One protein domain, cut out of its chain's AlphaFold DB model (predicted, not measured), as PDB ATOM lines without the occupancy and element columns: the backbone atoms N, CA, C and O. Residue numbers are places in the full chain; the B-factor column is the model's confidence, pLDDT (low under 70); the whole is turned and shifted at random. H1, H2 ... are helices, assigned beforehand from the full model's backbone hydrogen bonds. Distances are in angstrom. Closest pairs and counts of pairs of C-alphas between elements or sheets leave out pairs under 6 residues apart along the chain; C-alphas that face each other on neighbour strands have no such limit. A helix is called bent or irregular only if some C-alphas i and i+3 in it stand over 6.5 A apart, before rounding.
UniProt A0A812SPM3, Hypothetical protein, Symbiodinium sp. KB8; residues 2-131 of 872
ATOM      1  N   ALA A   2      78.860  89.909 107.246       40.78
ATOM      2  CA  ALA A   2      79.976  89.898 108.216       40.78
ATOM      3  C   ALA A   2      79.948  91.022 109.284       40.78
ATOM      4  O   ALA A   2      80.395  90.805 110.403       40.78
ATOM      5  N   VAL A   3      79.391  92.198 108.967       44.69
ATOM      6  CA  VAL A   3      79.326  93.340 109.907       44.69
ATOM      7  C   VAL A   3      78.292  93.111 111.020       44.69
ATOM      8  O   VAL A   3      78.564  93.389 112.177       44.69
ATOM      9  N   VAL A   4      77.145  92.500 110.694       47.00
ATOM     10  CA  VAL A   4      76.077  92.210 111.672       47.00
ATOM     11  C   VAL A   4      76.521  91.156 112.691       47.00
ATOM     12  O   VAL A   4      76.116  91.229 113.845       47.00
ATOM     13  N   SER A   5      77.396  90.212 112.308       56.03
ATOM     14  CA  SER A   5      77.890  89.233 113.278       56.03
ATOM     15  C   SER A   5      78.825  89.877 114.296       56.03
ATOM     16  O   SER A   5      78.712  89.558 115.468       56.03
ATOM     17  N   GLN A   6      79.737  90.774 113.898       53.47
ATOM     18  CA  GLN A   6      80.711  91.357 114.834       53.47
ATOM     19  C   GLN A   6      80.047  92.212 115.920       53.47
ATOM     20  O   GLN A   6      80.391  92.046 117.087       53.47
ATOM     21  N   ASP A   7      79.052  93.029 115.571       59.12
ATOM     22  CA  ASP A   7      78.299  93.818 116.557       59.12
ATOM     23  C   ASP A   7      77.462  92.917 117.485       59.12
ATOM     24  O   ASP A   7      77.435  93.119 118.697       59.12
ATOM     25  N   PHE A   8      76.837  91.864 116.941       59.03
ATOM     26  CA  PHE A   8      76.144  90.835 117.724       59.03
ATOM     27  C   PHE A   8      77.095  90.153 118.725       59.03
ATOM     28  O   PHE A   8      76.819  90.088 119.918       59.03
ATOM     29  N   ILE A   9      78.269  89.726 118.263       57.28
ATOM     30  CA  ILE A   9      79.317  89.067 119.056       57.28
ATOM     31  C   ILE A   9      79.853  90.000 120.158       57.28
ATOM     32  O   ILE A   9      80.043  89.558 121.294       57.28
ATOM     33  N   ALA A  10      80.044  91.286 119.845       58.41
ATOM     34  CA  ALA A  10      80.469  92.313 120.794       58.41
ATOM     35  C   ALA A  10      79.462  92.481 121.939       58.41
ATOM     36  O   ALA A  10      79.847  92.529 123.108       58.41
ATOM     37  N   ASN A  11      78.169  92.513 121.602       59.94
ATOM     38  CA  ASN A  11      77.079  92.725 122.555       59.94
ATOM     39  C   ASN A  11      76.921  91.573 123.561       59.94
ATOM     40  O   ASN A  11      76.460  91.801 124.677       59.94
ATOM     41  N   PHE A  12      77.351  90.358 123.208       55.44
ATOM     42  CA  PHE A  12      77.372  89.206 124.118       55.44
ATOM     43  C   PHE A  12      78.707  89.024 124.863       55.44
ATOM     44  O   PHE A  12      78.898  88.024 125.552       55.44
ATOM     45  N   GLY A  13      79.632  89.986 124.756       49.22
ATOM     46  CA  GLY A  13      80.899  89.982 125.492       49.22
ATOM     47  C   GLY A  13      81.953  89.012 124.948       49.22
ATOM     48  O   GLY A  13      82.948  88.740 125.624       49.22
ATOM     49  N   PHE A  14      81.778  88.485 123.734       53.56
ATOM     50  CA  PHE A  14      82.822  87.696 123.087       53.56
ATOM     51  C   PHE A  14      83.978  88.615 122.672       53.56
ATOM     52  O   PHE A  14      83.773  89.651 122.041       53.56
ATOM     53  N   MET A  15      85.212  88.228 123.008       52.34
ATOM     54  CA  MET A  15      86.400  89.021 122.675       52.34
ATOM     55  C   MET A  15      86.576  89.108 121.153       52.34
ATOM     56  O   MET A  15      86.900  88.112 120.500       52.34
ATOM     57  N   LEU A  16      86.361  90.308 120.609       50.91
ATOM     58  CA  LEU A  16      86.480  90.606 119.179       50.91
ATOM     59  C   LEU A  16      87.930  90.480 118.691       50.91
ATOM     60  O   LEU A  16      88.151  89.943 117.617       50.91
ATOM     61  N   ASP A  17      88.906  90.849 119.530       53.12
ATOM     62  CA  ASP A  17      90.346  90.895 119.206       53.12
ATOM     63  C   ASP A  17      91.041  89.526 119.055       53.12
ATOM     64  O   ASP A  17      92.263  89.440 118.906       53.12
ATOM     65  N   LEU A  18      90.302  88.416 119.084       53.62
ATOM     66  CA  LEU A  18      90.865  87.090 118.818       53.62
ATOM     67  C   LEU A  18      90.704  86.714 117.339       53.62
ATOM     68  O   LEU A  18      90.119  85.682 116.989       53.62
ATOM     69  N   ASP A  19      91.230  87.563 116.462       52.47
ATOM     70  CA  ASP A  19      91.034  87.467 115.011       52.47
ATOM     71  C   ASP A  19      91.651  86.211 114.371       52.47
ATOM     72  O   ASP A  19      91.310  85.848 113.247       52.47
ATOM     73  N   ALA A  20      92.488  85.463 115.093       59.53
ATOM     74  CA  ALA A  20      92.921  84.133 114.683       59.53
ATOM     75  C   ALA A  20      93.381  83.299 115.882       59.53
ATOM     76  O   ALA A  20      93.949  83.828 116.837       59.53
ATOM     77  N   TRP A  21      93.224  81.973 115.794       67.19
ATOM     78  CA  TRP A  21      94.036  81.046 116.589       67.19
ATOM     79  C   TRP A  21      95.496  81.156 116.122       67.19
ATOM     80  O   TRP A  21      95.965  80.369 115.294       67.19
ATOM     81  N   ASP A  22      96.194  82.192 116.578       71.94
ATOM     82  CA  ASP A  22      97.570  82.473 116.189       71.94
ATOM     83  C   ASP A  22      98.580  81.650 117.012       71.94
ATOM     84  O   ASP A  22      98.235  80.914 117.946       71.94
ATOM     85  N   SER A  23      99.860  81.733 116.643       75.38
ATOM     86  CA  SER A  23     100.922  81.029 117.365       75.38
ATOM     87  C   SER A  23     101.055  81.496 118.816       75.38
ATOM     88  O   SER A  23     101.426  80.690 119.663       75.38
ATOM     89  N   ARG A  24     100.688  82.746 119.133       81.12
ATOM     90  CA  ARG A  24     100.807  83.316 120.482       81.12
ATOM     91  C   ARG A  24      99.823  82.664 121.449       81.12
ATOM     92  O   ARG A  24     100.201  82.374 122.580       81.12
ATOM     93  N   ILE A  25      98.597  82.371 121.010       75.56
ATOM     94  CA  ILE A  25      97.603  81.645 121.823       75.56
ATOM     95  C   ILE A  25      98.093  80.226 122.128       75.56
ATOM     96  O   ILE A  25      97.994  79.752 123.262       75.56
ATOM     97  N   PHE A  26      98.670  79.553 121.129       81.50
ATOM     98  CA  PHE A  26      99.286  78.245 121.337       81.50
ATOM     99  C   PHE A  26     100.460  78.321 122.324       81.50
ATOM    100  O   PHE A  26     100.525  77.520 123.258       81.50
ATOM    101  N   ASP A  27     101.354  79.294 122.152       85.06
ATOM    102  CA  ASP A  27     102.516  79.476 123.021       85.06
ATOM    103  C   ASP A  27     102.091  79.790 124.460       85.06
ATOM    104  O   ASP A  27     102.668  79.253 125.408       85.06
ATOM    105  N   ALA A  28     101.030  80.580 124.643       85.88
ATOM    106  CA  ALA A  28     100.436  80.853 125.947       85.88
ATOM    107  C   ALA A  28      99.866  79.583 126.605       85.88
ATOM    108  O   ALA A  28     100.160  79.317 127.776       85.88
ATOM    109  N   ALA A  29      99.114  78.765 125.859       86.31
ATOM    110  CA  ALA A  29      98.585  77.489 126.347       86.31
ATOM    111  C   ALA A  29      99.713  76.512 126.719       86.31
ATOM    112  O   ALA A  29      99.674  75.880 127.777       86.31
ATOM    113  N   LEU A  30     100.762  76.432 125.895       88.75
ATOM    114  CA  LEU A  30     101.937  75.608 126.163       88.75
ATOM    115  C   LEU A  30     102.717  76.108 127.385       88.75
ATOM    116  O   LEU A  30     103.139  75.301 128.212       88.75
ATOM    117  N   CYS A  31     102.875  77.423 127.548       92.12
ATOM    118  CA  CYS A  31     103.509  78.011 128.726       92.12
ATOM    119  C   CYS A  31     102.711  77.715 129.999       92.12
ATOM    120  O   CYS A  31     103.295  77.342 131.017       92.12
ATOM    121  N   ALA A  32     101.382  77.826 129.952       90.50
ATOM    122  CA  ALA A  32     100.520  77.450 131.068       90.50
ATOM    123  C   ALA A  32     100.647  75.953 131.401       90.50
ATOM    124  O   ALA A  32     100.869  75.608 132.563       90.50
ATOM    125  N   ALA A  33     100.612  75.080 130.391       90.81
ATOM    126  CA  ALA A  33     100.801  73.643 130.560       90.81
ATOM    127  C   ALA A  33     102.171  73.301 131.167       90.81
ATOM    128  O   ALA A  33     102.241  72.503 132.100       90.81
ATOM    129  N   ARG A  34     103.254  73.940 130.703       92.31
ATOM    130  CA  ARG A  34     104.604  73.773 131.269       92.31
ATOM    131  C   ARG A  34     104.666  74.229 132.725       92.31
ATOM    132  O   ARG A  34     105.213  73.505 133.549       92.31
ATOM    133  N   ARG A  35     104.049  75.363 133.078       93.62
ATOM    134  CA  ARG A  35     103.963  75.820 134.480       93.62
ATOM    135  C   ARG A  35     103.206  74.824 135.359       93.62
ATOM    136  O   ARG A  35     103.661  74.511 136.460       93.62
ATOM    137  N   CYS A  36     102.073  74.298 134.895       91.56
ATOM    138  CA  CYS A  36     101.344  73.241 135.603       91.56
ATOM    139  C   CYS A  36     102.216  71.989 135.769       91.56
ATOM    140  O   CYS A  36     102.378  71.491 136.879       91.56
ATOM    141  N   TRP A  37     102.871  71.551 134.695       91.00
ATOM    142  CA  TRP A  37     103.763  70.397 134.706       91.00
ATOM    143  C   TRP A  37     104.909  70.530 135.712       91.00
ATOM    144  O   TRP A  37     105.090  69.645 136.554       91.00
ATOM    145  N   GLN A  38     105.632  71.652 135.659       89.94
ATOM    146  CA  GLN A  38     106.754  71.980 136.545       89.94
ATOM    147  C   GLN A  38     106.316  72.063 138.011       89.94
ATOM    148  O   GLN A  38     107.017  71.561 138.885       89.94
ATOM    149  N   SER A  39     105.120  72.600 138.274       92.38
ATOM    150  CA  SER A  39     104.514  72.642 139.615       92.38
ATOM    151  C   SER A  39     103.890  71.315 140.072       92.38
ATOM    152  O   SER A  39     103.161  71.295 141.056       92.38
ATOM    153  N   GLN A  40     104.149  70.203 139.371       90.06
ATOM    154  CA  GLN A  40     103.562  68.883 139.650       90.06
ATOM    155  C   GLN A  40     102.022  68.847 139.613       90.06
ATOM    156  O   GLN A  40     101.406  67.892 140.083       90.06
ATOM    157  N   ARG A  41     101.385  69.846 138.993       90.62
ATOM    158  CA  ARG A  41      99.935  69.903 138.793       90.62
ATOM    159  C   ARG A  41      99.540  69.263 137.474       90.62
ATOM    160  O   ARG A  41     100.302  69.280 136.508       90.62
ATOM    161  N   ALA A  42      98.334  68.709 137.443       87.31
ATOM    162  CA  ALA A  42      97.749  68.138 136.241       87.31
ATOM    163  C   ALA A  42      97.554  69.190 135.147       87.31
ATOM    164  O   ALA A  42      97.028  70.267 135.416       87.31
ATOM    165  N   VAL A  43      97.954  68.865 133.918       90.06
ATOM    166  CA  VAL A  43      97.625  69.677 132.736       90.06
ATOM    167  C   VAL A  43      96.252  69.290 132.194       90.06
ATOM    168  O   VAL A  43      95.493  70.156 131.769       90.06
ATOM    169  N   PHE A  44      95.918  67.998 132.233       88.50
ATOM    170  CA  PHE A  44      94.639  67.477 131.754       88.50
ATOM    171  C   PHE A  44      93.791  66.938 132.915       88.50
ATOM    172  O   PHE A  44      94.312  66.361 133.866       88.50
ATOM    173  N   THR A  45      92.470  67.099 132.826       80.50
ATOM    174  CA  THR A  45      91.514  66.553 133.806       80.50
ATOM    175  C   THR A  45      91.186  65.080 133.537       80.50
ATOM    176  O   THR A  45      91.216  64.620 132.394       80.50
ATOM    177  N   GLU A  46      90.813  64.339 134.581       74.81
ATOM    178  CA  GLU A  46      90.303  62.963 134.478       74.81
ATOM    179  C   GLU A  46      88.807  62.884 134.157       74.81
ATOM    180  O   GLU A  46      88.298  61.800 133.856       74.81
ATOM    181  N   ALA A  47      88.102  64.017 134.180       47.22
ATOM    182  CA  ALA A  47      86.646  64.029 134.190       47.22
ATOM    183  C   ALA A  47      86.017  63.372 132.938       47.22
ATOM    184  O   ALA A  47      85.107  62.557 133.085       47.22
ATOM    185  N   TYR A  48      86.567  63.560 131.726       62.25
ATOM    186  CA  TYR A  48      85.917  63.117 130.472       62.25
ATOM    187  C   TYR A  48      86.897  62.653 129.386       62.25
ATOM    188  O   TYR A  48      88.039  63.089 129.354       62.25
ATOM    189  N   CYS A  49      86.475  61.783 128.462       51.22
ATOM    190  CA  CYS A  49      87.256  61.431 127.263       51.22
ATOM    191  C   CYS A  49      87.054  62.523 126.190       51.22
ATOM    192  O   CYS A  49      85.900  62.880 125.966       51.22
ATOM    193  N   PRO A  50      88.099  63.061 125.520       63.84
ATOM    194  CA  PRO A  50      89.482  62.574 125.439       63.84
ATOM    195  C   PRO A  50      90.426  63.039 126.559       63.84
ATOM    196  O   PRO A  50      91.495  62.445 126.711       63.84
ATOM    197  N   SER A  51      90.055  64.029 127.374       70.88
ATOM    198  CA  SER A  51      90.913  64.594 128.434       70.88
ATOM    199  C   SER A  51      91.455  63.546 129.414       70.88
ATOM    200  O   SER A  51      92.638  63.567 129.727       70.88
ATOM    201  N   ARG A  52      90.659  62.541 129.792       77.94
ATOM    202  CA  ARG A  52      91.043  61.406 130.645       77.94
ATOM    203  C   ARG A  52      92.124  60.541 130.004       77.94
ATOM    204  O   ARG A  52      93.037  60.083 130.685       77.94
ATOM    205  N   ALA A  53      92.034  60.304 128.696       81.19
ATOM    206  CA  ALA A  53      93.065  59.568 127.971       81.19
ATOM    207  C   ALA A  53      94.360  60.390 127.903       81.19
ATOM    208  O   ALA A  53      95.433  59.862 128.184       81.19
ATOM    209  N   LEU A  54      94.253  61.694 127.624       84.50
ATOM    210  CA  LEU A  54      95.390  62.618 127.644       84.50
ATOM    211  C   LEU A  54      96.026  62.711 129.035       84.50
ATOM    212  O   LEU A  54      97.245  62.725 129.139       84.50
ATOM    213  N   ARG A  55      95.225  62.673 130.102       87.19
ATOM    214  CA  ARG A  55      95.681  62.636 131.492       87.19
ATOM    215  C   ARG A  55      96.415  61.341 131.830       87.19
ATOM    216  O   ARG A  55      97.479  61.382 132.431       87.19
ATOM    217  N   ARG A  56      95.925  60.182 131.383       86.06
ATOM    218  CA  ARG A  56      96.668  58.914 131.532       86.06
ATOM    219  C   ARG A  56      98.016  58.957 130.814       86.06
ATOM    220  O   ARG A  56      99.013  58.511 131.374       86.06
ATOM    221  N   LEU A  57      98.049  59.524 129.607       87.44
ATOM    222  CA  LEU A  57      99.286  59.732 128.854       87.44
ATOM    223  C   LEU A  57     100.222  60.723 129.562       87.44
ATOM    224  O   LEU A  57     101.418  60.465 129.646       87.44
ATOM    225  N   GLU A  58      99.689  61.812 130.117       89.56
ATOM    226  CA  GLU A  58     100.425  62.769 130.948       89.56
ATOM    227  C   GLU A  58     101.077  62.060 132.146       89.56
ATOM    228  O   GLU A  58     102.283  62.181 132.359       89.56
ATOM    229  N   THR A  59     100.306  61.269 132.898       88.81
ATOM    230  CA  THR A  59     100.791  60.506 134.057       88.81
ATOM    231  C   THR A  59     101.845  59.475 133.662       88.81
ATOM    232  O   THR A  59     102.848  59.332 134.360       88.81
ATOM    233  N   ALA A  60     101.663  58.781 132.535       86.06
ATOM    234  CA  ALA A  60     102.662  57.852 132.014       86.06
ATOM    235  C   ALA A  60     103.964  58.579 131.640       86.06
ATOM    236  O   ALA A  60     105.048  58.126 132.001       86.06
ATOM    237  N   ALA A  61     103.866  59.746 130.998       86.69
ATOM    238  CA  ALA A  61     105.024  60.551 130.628       86.69
ATOM    239  C   ALA A  61     105.801  61.070 131.843       86.69
ATOM    240  O   ALA A  61     107.026  61.120 131.797       86.69
ATOM    241  N   ARG A  62     105.122  61.381 132.958       85.88
ATOM    242  CA  ARG A  62     105.786  61.780 134.215       85.88
ATOM    243  C   ARG A  62     106.690  60.693 134.796       85.88
ATOM    244  O   ARG A  62     107.602  61.022 135.544       85.88
ATOM    245  N   ARG A  63     106.440  59.420 134.467       85.56
ATOM    246  CA  ARG A  63     107.256  58.279 134.913       85.56
ATOM    247  C   ARG A  63     108.492  58.049 134.033       85.56
ATOM    248  O   ARG A  63     109.367  57.286 134.424       85.56
ATOM    249  N   GLY A  64     108.564  58.679 132.856       80.50
ATOM    250  CA  GLY A  64     109.699  58.580 131.938       80.50
ATOM    251  C   GLY A  64     110.811  59.610 132.205       80.50
ATOM    252  O   GLY A  64     110.695  60.444 133.106       80.50
ATOM    253  N   PRO A  65     111.901  59.594 131.412       78.25
ATOM    254  CA  PRO A  65     112.966  60.597 131.492       78.25
ATOM    255  C   PRO A  65     112.431  62.034 131.322       78.25
ATOM    256  O   PRO A  65     111.630  62.305 130.431       78.25
ATOM    257  N   ARG A  66     112.902  62.996 132.135       69.19
ATOM    258  CA  ARG A  66     112.361  64.378 132.153       69.19
ATOM    259  C   ARG A  66     112.357  65.072 130.784       69.19
ATOM    260  O   ARG A  66     111.362  65.693 130.426       69.19
ATOM    261  N   VAL A  67     113.442  64.950 130.017       65.62
ATOM    262  CA  VAL A  67     113.588  65.623 128.710       65.62
ATOM    263  C   VAL A  67     112.611  65.057 127.673       65.62
ATOM    264  O   VAL A  67     112.023  65.810 126.901       65.62
ATOM    265  N   SER A  68     112.370  63.742 127.676       76.81
ATOM    266  CA  SER A  68     111.379  63.141 126.777       76.81
ATOM    267  C   SER A  68     109.945  63.459 127.209       76.81
ATOM    268  O   SER A  68     109.066  63.575 126.354       76.81
ATOM    269  N   ALA A  69     109.711  63.676 128.505       82.06
ATOM    270  CA  ALA A  69     108.396  63.994 129.046       82.06
ATOM    271  C   ALA A  69     107.903  65.409 128.680       82.06
ATOM    272  O   ALA A  69     106.732  65.568 128.343       82.06
ATOM    273  N   GLU A  70     108.774  66.426 128.670       81.19
ATOM    274  CA  GLU A  70     108.385  67.788 128.254       81.19
ATOM    275  C   GLU A  70     108.069  67.878 126.756       81.19
ATOM    276  O   GLU A  70     107.062  68.473 126.366       81.19
ATOM    277  N   VAL A  71     108.877  67.226 125.911       86.38
ATOM    278  CA  VAL A  71     108.612  67.125 124.464       86.38
ATOM    279  C   VAL A  71     107.300  66.381 124.212       86.38
ATOM    280  O   VAL A  71     106.519  66.748 123.331       86.38
ATOM    281  N   PHE A  72     107.027  65.336 124.995       88.56
ATOM    282  CA  PHE A  72     105.770  64.606 124.917       88.56
ATOM    283  C   PHE A  72     104.571  65.467 125.338       88.56
ATOM    284  O   PHE A  72     103.567  65.492 124.624       88.56
ATOM    285  N   LEU A  73     104.686  66.222 126.435       88.69
ATOM    286  CA  LEU A  73     103.658  67.166 126.874       88.69
ATOM    287  C   LEU A  73     103.354  68.203 125.789       88.69
ATOM    288  O   LEU A  73     102.188  68.450 125.485       88.69
ATOM    289  N   GLU A  74     104.385  68.775 125.170       89.62
ATOM    290  CA  GLU A  74     104.209  69.732 124.081       89.62
ATOM    291  C   GLU A  74     103.428  69.125 122.909       89.62
ATOM    292  O   GLU A  74     102.493  69.747 122.399       89.62
ATOM    293  N   ARG A  75     103.755  67.890 122.507       89.69
ATOM    294  CA  ARG A  75     103.012  67.178 121.455       89.69
ATOM    295  C   ARG A  75     101.546  66.972 121.834       89.69
ATOM    296  O   ARG A  75     100.684  67.132 120.968       89.69
ATOM    297  N   LEU A  76     101.256  66.637 123.095       89.12
ATOM    298  CA  LEU A  76      99.883  66.485 123.584       89.12
ATOM    299  C   LEU A  76      99.115  67.808 123.509       89.12
ATOM    300  O   LEU A  76      98.060  67.853 122.880       89.12
ATOM    301  N   VAL A  77      99.664  68.888 124.071       88.62
ATOM    302  CA  VAL A  77      99.035  70.221 124.053       88.62
ATOM    303  C   VAL A  77      98.814  70.688 122.615       88.62
ATOM    304  O   VAL A  77      97.718  71.117 122.268       88.62
ATOM    305  N   ARG A  78      99.806  70.514 121.732       85.94
ATOM    306  CA  ARG A  78      99.691  70.856 120.306       85.94
ATOM    307  C   ARG A  78      98.585  70.079 119.609       85.94
ATOM    308  O   ARG A  78      97.841  70.661 118.821       85.94
ATOM    309  N   ARG A  79      98.446  68.786 119.902       85.75
ATOM    310  CA  ARG A  79      97.352  67.969 119.367       85.75
ATOM    311  C   ARG A  79      95.993  68.476 119.847       85.75
ATOM    312  O   ARG A  79      95.096  68.610 119.020       85.75
ATOM    313  N   THR A  80      95.851  68.793 121.133       85.69
ATOM    314  CA  THR A  80      94.605  69.325 121.706       85.69
ATOM    315  C   THR A  80      94.250  70.689 121.119       85.69
ATOM    316  O   THR A  80      93.145  70.864 120.618       85.69
ATOM    317  N   CYS A  81      95.193  71.633 121.079       84.44
ATOM    318  CA  CYS A  81      94.984  72.945 120.464       84.44
ATOM    319  C   CYS A  81      94.598  72.827 118.983       84.44
ATOM    320  O   CYS A  81      93.699  73.525 118.528       84.44
ATOM    321  N   LYS A  82      95.221  71.907 118.230       83.50
ATOM    322  CA  LYS A  82      94.857  71.652 116.829       83.50
ATOM    323  C   LYS A  82      93.409  71.171 116.683       83.50
ATOM    324  O   LYS A  82      92.753  71.550 115.721       83.50
ATOM    325  N   GLN A  83      92.920  70.351 117.614       83.00
ATOM    326  CA  GLN A  83      91.524  69.901 117.620       83.00
ATOM    327  C   GLN A  83      90.567  71.051 117.957       83.00
ATOM    328  O   GLN A  83      89.580  71.240 117.256       83.00
ATOM    329  N   LEU A  84      90.888  71.856 118.975       84.69
ATOM    330  CA  LEU A  84      90.067  72.998 119.398       84.69
ATOM    331  C   LEU A  84      90.026  74.130 118.368       84.69
ATOM    332  O   LEU A  84      89.015  74.817 118.259       84.69
ATOM    333  N   ARG A  85      91.090  74.296 117.575       84.44
ATOM    334  CA  ARG A  85      91.163  75.313 116.523       84.44
ATOM    335  C   ARG A  85      89.991  75.233 115.545       84.44
ATOM    336  O   ARG A  85      89.460  76.268 115.174       84.44
ATOM    337  N   GLY A  86      89.555  74.030 115.163       85.62
ATOM    338  CA  GLY A  86      88.408  73.883 114.263       85.62
ATOM    339  C   GLY A  86      87.148  74.531 114.836       85.62
ATOM    340  O   GLY A  86      86.470  75.280 114.139       85.62
ATOM    341  N   LEU A  87      86.877  74.298 116.121       86.94
ATOM    342  CA  LEU A  87      85.738  74.892 116.819       86.94
ATOM    343  C   LEU A  87      85.894  76.409 116.947       86.94
ATOM    344  O   LEU A  87      84.945  77.149 116.707       86.94
ATOM    345  N   TRP A  88      87.108  76.866 117.264       84.75
ATOM    346  CA  TRP A  88      87.436  78.285 117.319       84.75
ATOM    347  C   TRP A  88      87.140  78.990 115.996       84.75
ATOM    348  O   TRP A  88      86.448  80.004 115.980       84.75
ATOM    349  N   ASP A  89      87.608  78.433 114.882       84.56
ATOM    350  CA  ASP A  89      87.453  79.022 113.551       84.56
ATOM    351  C   ASP A  89      85.967  79.091 113.122       84.56
ATOM    352  O   ASP A  89      85.584  79.996 112.384       84.56
ATOM    353  N   HIS A  90      85.107  78.198 113.636       88.44
ATOM    354  CA  HIS A  90      83.668  78.153 113.323       88.44
ATOM    355  C   HIS A  90      82.769  78.824 114.375       88.44
ATOM    356  O   HIS A  90      81.555  78.894 114.179       88.44
ATOM    357  N   ARG A  91      83.326  79.352 115.476       87.50
ATOM    358  CA  ARG A  91      82.560  79.867 116.631       87.50
ATOM    359  C   ARG A  91      81.470  80.876 116.254       87.50
ATOM    360  O   ARG A  91      80.363  80.811 116.775       87.50
ATOM    361  N   PHE A  92      81.757  81.764 115.306       85.19
ATOM    362  CA  PHE A  92      80.817  82.793 114.860       85.19
ATOM    363  C   PHE A  92      79.691  82.230 113.996       85.19
ATOM    364  O   PHE A  92      78.556  82.676 114.109       85.19
ATOM    365  N   GLN A  93      79.978  81.219 113.174       89.81
ATOM    366  CA  GLN A  93      78.949  80.521 112.401       89.81
ATOM    367  C   GLN A  93      78.025  79.720 113.324       89.81
ATOM    368  O   GLN A  93      76.819  79.695 113.108       89.81
ATOM    369  N   ILE A  94      78.585  79.101 114.368       91.19
ATOM    370  CA  ILE A  94      77.825  78.368 115.389       91.19
ATOM    371  C   ILE A  94      76.912  79.325 116.168       91.19
ATOM    372  O   ILE A  94      75.725  79.043 116.304       91.19
ATOM    373  N   ALA A  95      77.438  80.464 116.631       88.38
ATOM    374  CA  ALA A  95      76.656  81.479 117.342       88.38
ATOM    375  C   ALA A  95      75.545  82.080 116.462       88.38
ATOM    376  O   ALA A  95      74.409  82.204 116.910       88.38
ATOM    377  N   LEU A  96      75.848  82.379 115.193       88.56
ATOM    378  CA  LEU A  96      74.857  82.870 114.235       88.56
ATOM    379  C   LEU A  96      73.760  81.833 113.960       88.56
ATOM    380  O   LEU A  96      72.596  82.192 113.811       88.56
ATOM    381  N   GLU A  97      74.108  80.545 113.891       93.06
ATOM    382  CA  GLU A  97      73.113  79.482 113.735       93.06
ATOM    383  C   GLU A  97      72.200  79.400 114.965       93.06
ATOM    384  O   GLU A  97      70.988  79.267 114.796       93.06
ATOM    385  N   ALA A  98      72.750  79.550 116.176       91.12
ATOM    386  CA  ALA A  98      71.977  79.595 117.418       91.12
ATOM    387  C   ALA A  98      70.967  80.748 117.414       91.12
ATOM    388  O   ALA A  98      69.778  80.521 117.619       91.12
ATOM    389  N   GLU A  99      71.424  81.958 117.084       87.69
ATOM    390  CA  GLU A  99      70.577  83.152 117.012       87.69
ATOM    391  C   GLU A  99      69.476  83.015 115.952       87.69
ATOM    392  O   GLU A  99      68.303  83.283 116.215       87.69
ATOM    393  N   ARG A 100      69.850  82.581 114.741       91.94
ATOM    394  CA  ARG A 100      68.951  82.524 113.581       91.94
ATOM    395  C   ARG A 100      67.870  81.464 113.733       91.94
ATOM    396  O   ARG A 100      66.748  81.671 113.279       91.94
ATOM    397  N   THR A 101      68.241  80.300 114.253       94.38
ATOM    398  CA  THR A 101      67.350  79.135 114.273       94.38
ATOM    399  C   THR A 101      66.659  78.942 115.604       94.38
ATOM    400  O   THR A 101      65.634  78.271 115.631       94.38
ATOM    401  N   ARG A 102      67.245  79.452 116.697       92.50
ATOM    402  CA  ARG A 102      66.834  79.140 118.072       92.50
ATOM    403  C   ARG A 102      66.664  77.632 118.306       92.50
ATOM    404  O   ARG A 102      65.882  77.200 119.148       92.50
ATOM    405  N   SER A 103      67.415  76.823 117.556       94.75
ATOM    406  CA  SER A 103      67.304  75.370 117.548       94.75
ATOM    407  C   SER A 103      68.570  74.742 118.116       94.75
ATOM    408  O   SER A 103      69.674  74.875 117.581       94.75
ATOM    409  N   TRP A 104      68.380  73.997 119.194       93.75
ATOM    410  CA  TRP A 104      69.364  73.127 119.818       93.75
ATOM    411  C   TRP A 104      69.922  72.131 118.808       93.75
ATOM    412  O   TRP A 104      71.140  71.958 118.696       93.75
ATOM    413  N   ARG A 105      69.036  71.519 118.013       95.25
ATOM    414  CA  ARG A 105      69.423  70.572 116.971       95.25
ATOM    415  C   ARG A 105      70.307  71.217 115.913       95.25
ATOM    416  O   ARG A 105      71.352  70.655 115.589       95.25
ATOM    417  N   ALA A 106      69.912  72.373 115.384       96.00
ATOM    418  CA  ALA A 106      70.649  73.049 114.320       96.00
ATOM    419  C   ALA A 106      72.071  73.417 114.763       96.00
ATOM    420  O   ALA A 106      73.032  73.217 114.017       96.00
ATOM    421  N   VAL A 107      72.229  73.873 116.009       95.38
ATOM    422  CA  VAL A 107      73.538  74.204 116.586       95.38
ATOM    423  C   VAL A 107      74.400  72.962 116.791       95.38
ATOM    424  O   VAL A 107      75.572  72.969 116.409       95.38
ATOM    425  N   ILE A 108      73.834  71.872 117.313       95.12
ATOM    426  CA  ILE A 108      74.547  70.593 117.446       95.12
ATOM    427  C   ILE A 108      74.989  70.079 116.076       95.12
ATOM    428  O   ILE A 108      76.153  69.721 115.904       95.12
ATOM    429  N   GLU A 109      74.098  70.071 115.084       94.81
ATOM    430  CA  GLU A 109      74.424  69.649 113.720       94.81
ATOM    431  C   GLU A 109      75.488  70.558 113.084       94.81
ATOM    432  O   GLU A 109      76.348  70.073 112.346       94.81
ATOM    433  N   SER A 110      75.486  71.857 113.403       95.62
ATOM    434  CA  SER A 110      76.526  72.804 112.988       95.62
ATOM    435  C   SER A 110      77.889  72.452 113.597       95.62
ATOM    436  O   SER A 110      78.872  72.306 112.867       95.62
ATOM    437  N   ILE A 111      77.950  72.188 114.908       94.69
ATOM    438  CA  ILE A 111      79.176  71.741 115.593       94.69
ATOM    439  C   ILE A 111      79.651  70.388 115.047       94.69
ATOM    440  O   ILE A 111      80.847  70.187 114.854       94.69
ATOM    441  N   MET A 112      78.739  69.466 114.727       92.88
ATOM    442  CA  MET A 112      79.089  68.158 114.160       92.88
ATOM    443  C   MET A 112      79.776  68.237 112.790       92.88
ATOM    444  O   MET A 112      80.490  67.301 112.421       92.88
ATOM    445  N   ARG A 113      79.584  69.327 112.036       93.94
ATOM    446  CA  ARG A 113      80.295  69.576 110.768       93.94
ATOM    447  C   ARG A 113      81.732  70.046 110.994       93.94
ATOM    448  O   ARG A 113      82.548  69.953 110.077       93.94
ATOM    449  N   VAL A 114      82.067  70.507 112.201       92.25
ATOM    450  CA  VAL A 114      83.431  70.897 112.557       92.25
ATOM    451  C   VAL A 114      84.309  69.641 112.658       92.25
ATOM    452  O   VAL A 114      83.952  68.679 113.352       92.25
ATOM    453  N   PRO A 115      85.490  69.617 112.006       87.00
ATOM    454  CA  PRO A 115      86.413  68.494 112.107       87.00
ATOM    455  C   PRO A 115      86.701  68.117 113.565       87.00
ATOM    456  O   PRO A 115      86.989  68.981 114.385       87.00
ATOM    457  N   HIS A 116      86.668  66.816 113.867       83.56
ATOM    458  CA  HIS A 116      86.839  66.226 115.208       83.56
ATOM    459  C   HIS A 116      85.645  66.328 116.174       83.56
ATOM    460  O   HIS A 116      85.700  65.681 117.219       83.56
ATOM    461  N   PHE A 117      84.566  67.036 115.820       86.44
ATOM    462  CA  PHE A 117      83.359  67.167 116.654       86.44
ATOM    463  C   PHE A 117      82.123  66.434 116.095       86.44
ATOM    464  O   PHE A 117      81.042  66.503 116.677       86.44
ATOM    465  N   GLY A 118      82.279  65.692 114.994       81.50
ATOM    466  CA  GLY A 118      81.238  64.826 114.431       81.50
ATOM    467  C   GLY A 118      80.974  63.538 115.233       81.50
ATOM    468  O   GLY A 118      81.298  63.417 116.413       81.50
ATOM    469  N   GLY A 119      80.388  62.529 114.577       81.38
ATOM    470  CA  GLY A 119      80.077  61.225 115.181       81.38
ATOM    471  C   GLY A 119      78.608  61.096 115.586       81.38
ATOM    472  O   GLY A 119      77.729  61.436 114.806       81.38
ATOM    473  N   THR A 120      78.318  60.591 116.790       77.25
ATOM    474  CA  THR A 120      76.932  60.414 117.281       77.25
ATOM    475  C   THR A 120      76.265  61.718 117.739       77.25
ATOM    476  O   THR A 120      75.171  61.669 118.292       77.25
ATOM    477  N   GLY A 121      76.945  62.864 117.610       85.12
ATOM    478  CA  GLY A 121      76.481  64.166 118.104       85.12
ATOM    479  C   GLY A 121      76.619  64.371 119.612       85.12
ATOM    480  O   GLY A 121      76.356  65.460 120.101       85.12
ATOM    481  N   PHE A 122      77.086  63.364 120.356       83.75
ATOM    482  CA  PHE A 122      77.213  63.443 121.814       83.75
ATOM    483  C   PHE A 122      78.177  64.550 122.268       83.75
ATOM    484  O   PHE A 122      77.812  65.362 123.102       83.75
ATOM    485  N   VAL A 123      79.385  64.626 121.697       84.25
ATOM    486  CA  VAL A 123      80.362  65.666 122.077       84.25
ATOM    487  C   VAL A 123      79.841  67.062 121.732       84.25
ATOM    488  O   VAL A 123      79.972  67.977 122.538       84.25
ATOM    489  N   ALA A 124      79.223  67.209 120.556       90.56
ATOM    490  CA  ALA A 124      78.586  68.453 120.143       90.56
ATOM    491  C   ALA A 124      77.483  68.870 121.128       90.56
ATOM    492  O   ALA A 124      77.471  70.011 121.566       90.56
ATOM    493  N   LYS A 125      76.639  67.928 121.560       90.31
ATOM    494  CA  LYS A 125      75.598  68.139 122.573       90.31
ATOM    495  C   LYS A 125      76.155  68.575 123.925       90.31
ATOM    496  O   LYS A 125      75.609  69.503 124.508       90.31
ATOM    497  N   GLU A 126      77.210  67.941 124.436       87.19
ATOM    498  CA  GLU A 126      77.818  68.370 125.707       87.19
ATOM    499  C   GLU A 126      78.309  69.823 125.611       87.19
ATOM    500  O   GLU A 126      78.023  70.619 126.495       87.19
ATOM    501  N   LEU A 127      78.930  70.206 124.488       87.81
ATOM    502  CA  LEU A 127      79.327  71.597 124.257       87.81
ATOM    503  C   LEU A 127      78.118  72.541 124.167       87.81
ATOM    504  O   LEU A 127      78.132  73.615 124.757       87.81
ATOM    505  N   THR A 128      77.070  72.166 123.430       90.94
ATOM    506  CA  THR A 128      75.857  72.989 123.320       90.94
ATOM    507  C   THR A 128      75.123  73.098 124.657       90.94
ATOM    508  O   THR A 128      74.505  74.125 124.909       90.94
ATOM    509  N   SER A 129      75.226  72.095 125.538       89.19
ATOM    510  CA  SER A 129      74.617  72.118 126.880       89.19
ATOM    511  C   SER A 129      75.144  73.292 127.703       89.19
ATOM    512  O   SER A 129      74.356  73.997 128.322       89.19
ATOM    513  N   ASP A 130      76.451  73.566 127.630       85.44
ATOM    514  CA  ASP A 130      77.046  74.739 128.279       85.44
ATOM    515  C   ASP A 130      76.505  76.047 127.675       85.44
ATOM    516  O   ASP A 130      76.278  77.024 128.388       85.44
ATOM    517  N   LEU A 131      76.228  76.064 126.363       86.00
ATOM    518  CA  LEU A 131      75.656  77.232 125.685       86.00
ATOM    519  C   LEU A 131      74.217  77.528 126.127       86.00
ATOM    520  O   LEU A 131      73.815  78.690 126.052       86.00
TER     521      LEU A 131
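AT A GLANCE: This is residues 2 to 131 of the 872 residues of the protein "Hypothetical protein" of Symbiodinium sp. KB8 (UniProt A0A812SPM3). What shape? H2 and H3 pack on one arm of the long bent helix H4, H5 on the other. How built? It is all helix: six named helices in 130 printed residues. It is only just loose, close to compact, with radius of gyration of the C-alphas 17.1 A and spans 52, 33 and 20 A.

HOW THE PARTS SIT: What bends? H4, residues 66 to 101, one helix by its hydrogen bonds, is bent into H4a, to 89, and H4b, from 92; C-alphas 89 and 92 are 7.7 A apart. What touches? H2, residues 23 to 38, touches H4a at a steep tilt, 41 degrees. H3, residues 51 to 62, and H4a form a hairpin, as do H4b and H5, residues 104 to 112.

IN THESE COORDINATES: Where first? H1, residues 2 to 11, begins at C-alpha 2, (79.976, 89.898, 108.216). Where last? H6, residues 122 to 131, ends at C-alpha 131, (75.656, 77.232, 125.685).

THE WHOLE: Any cut? The printed part has none. Low confidence? Residues 2 to 21, among others, have pLDDT under 70.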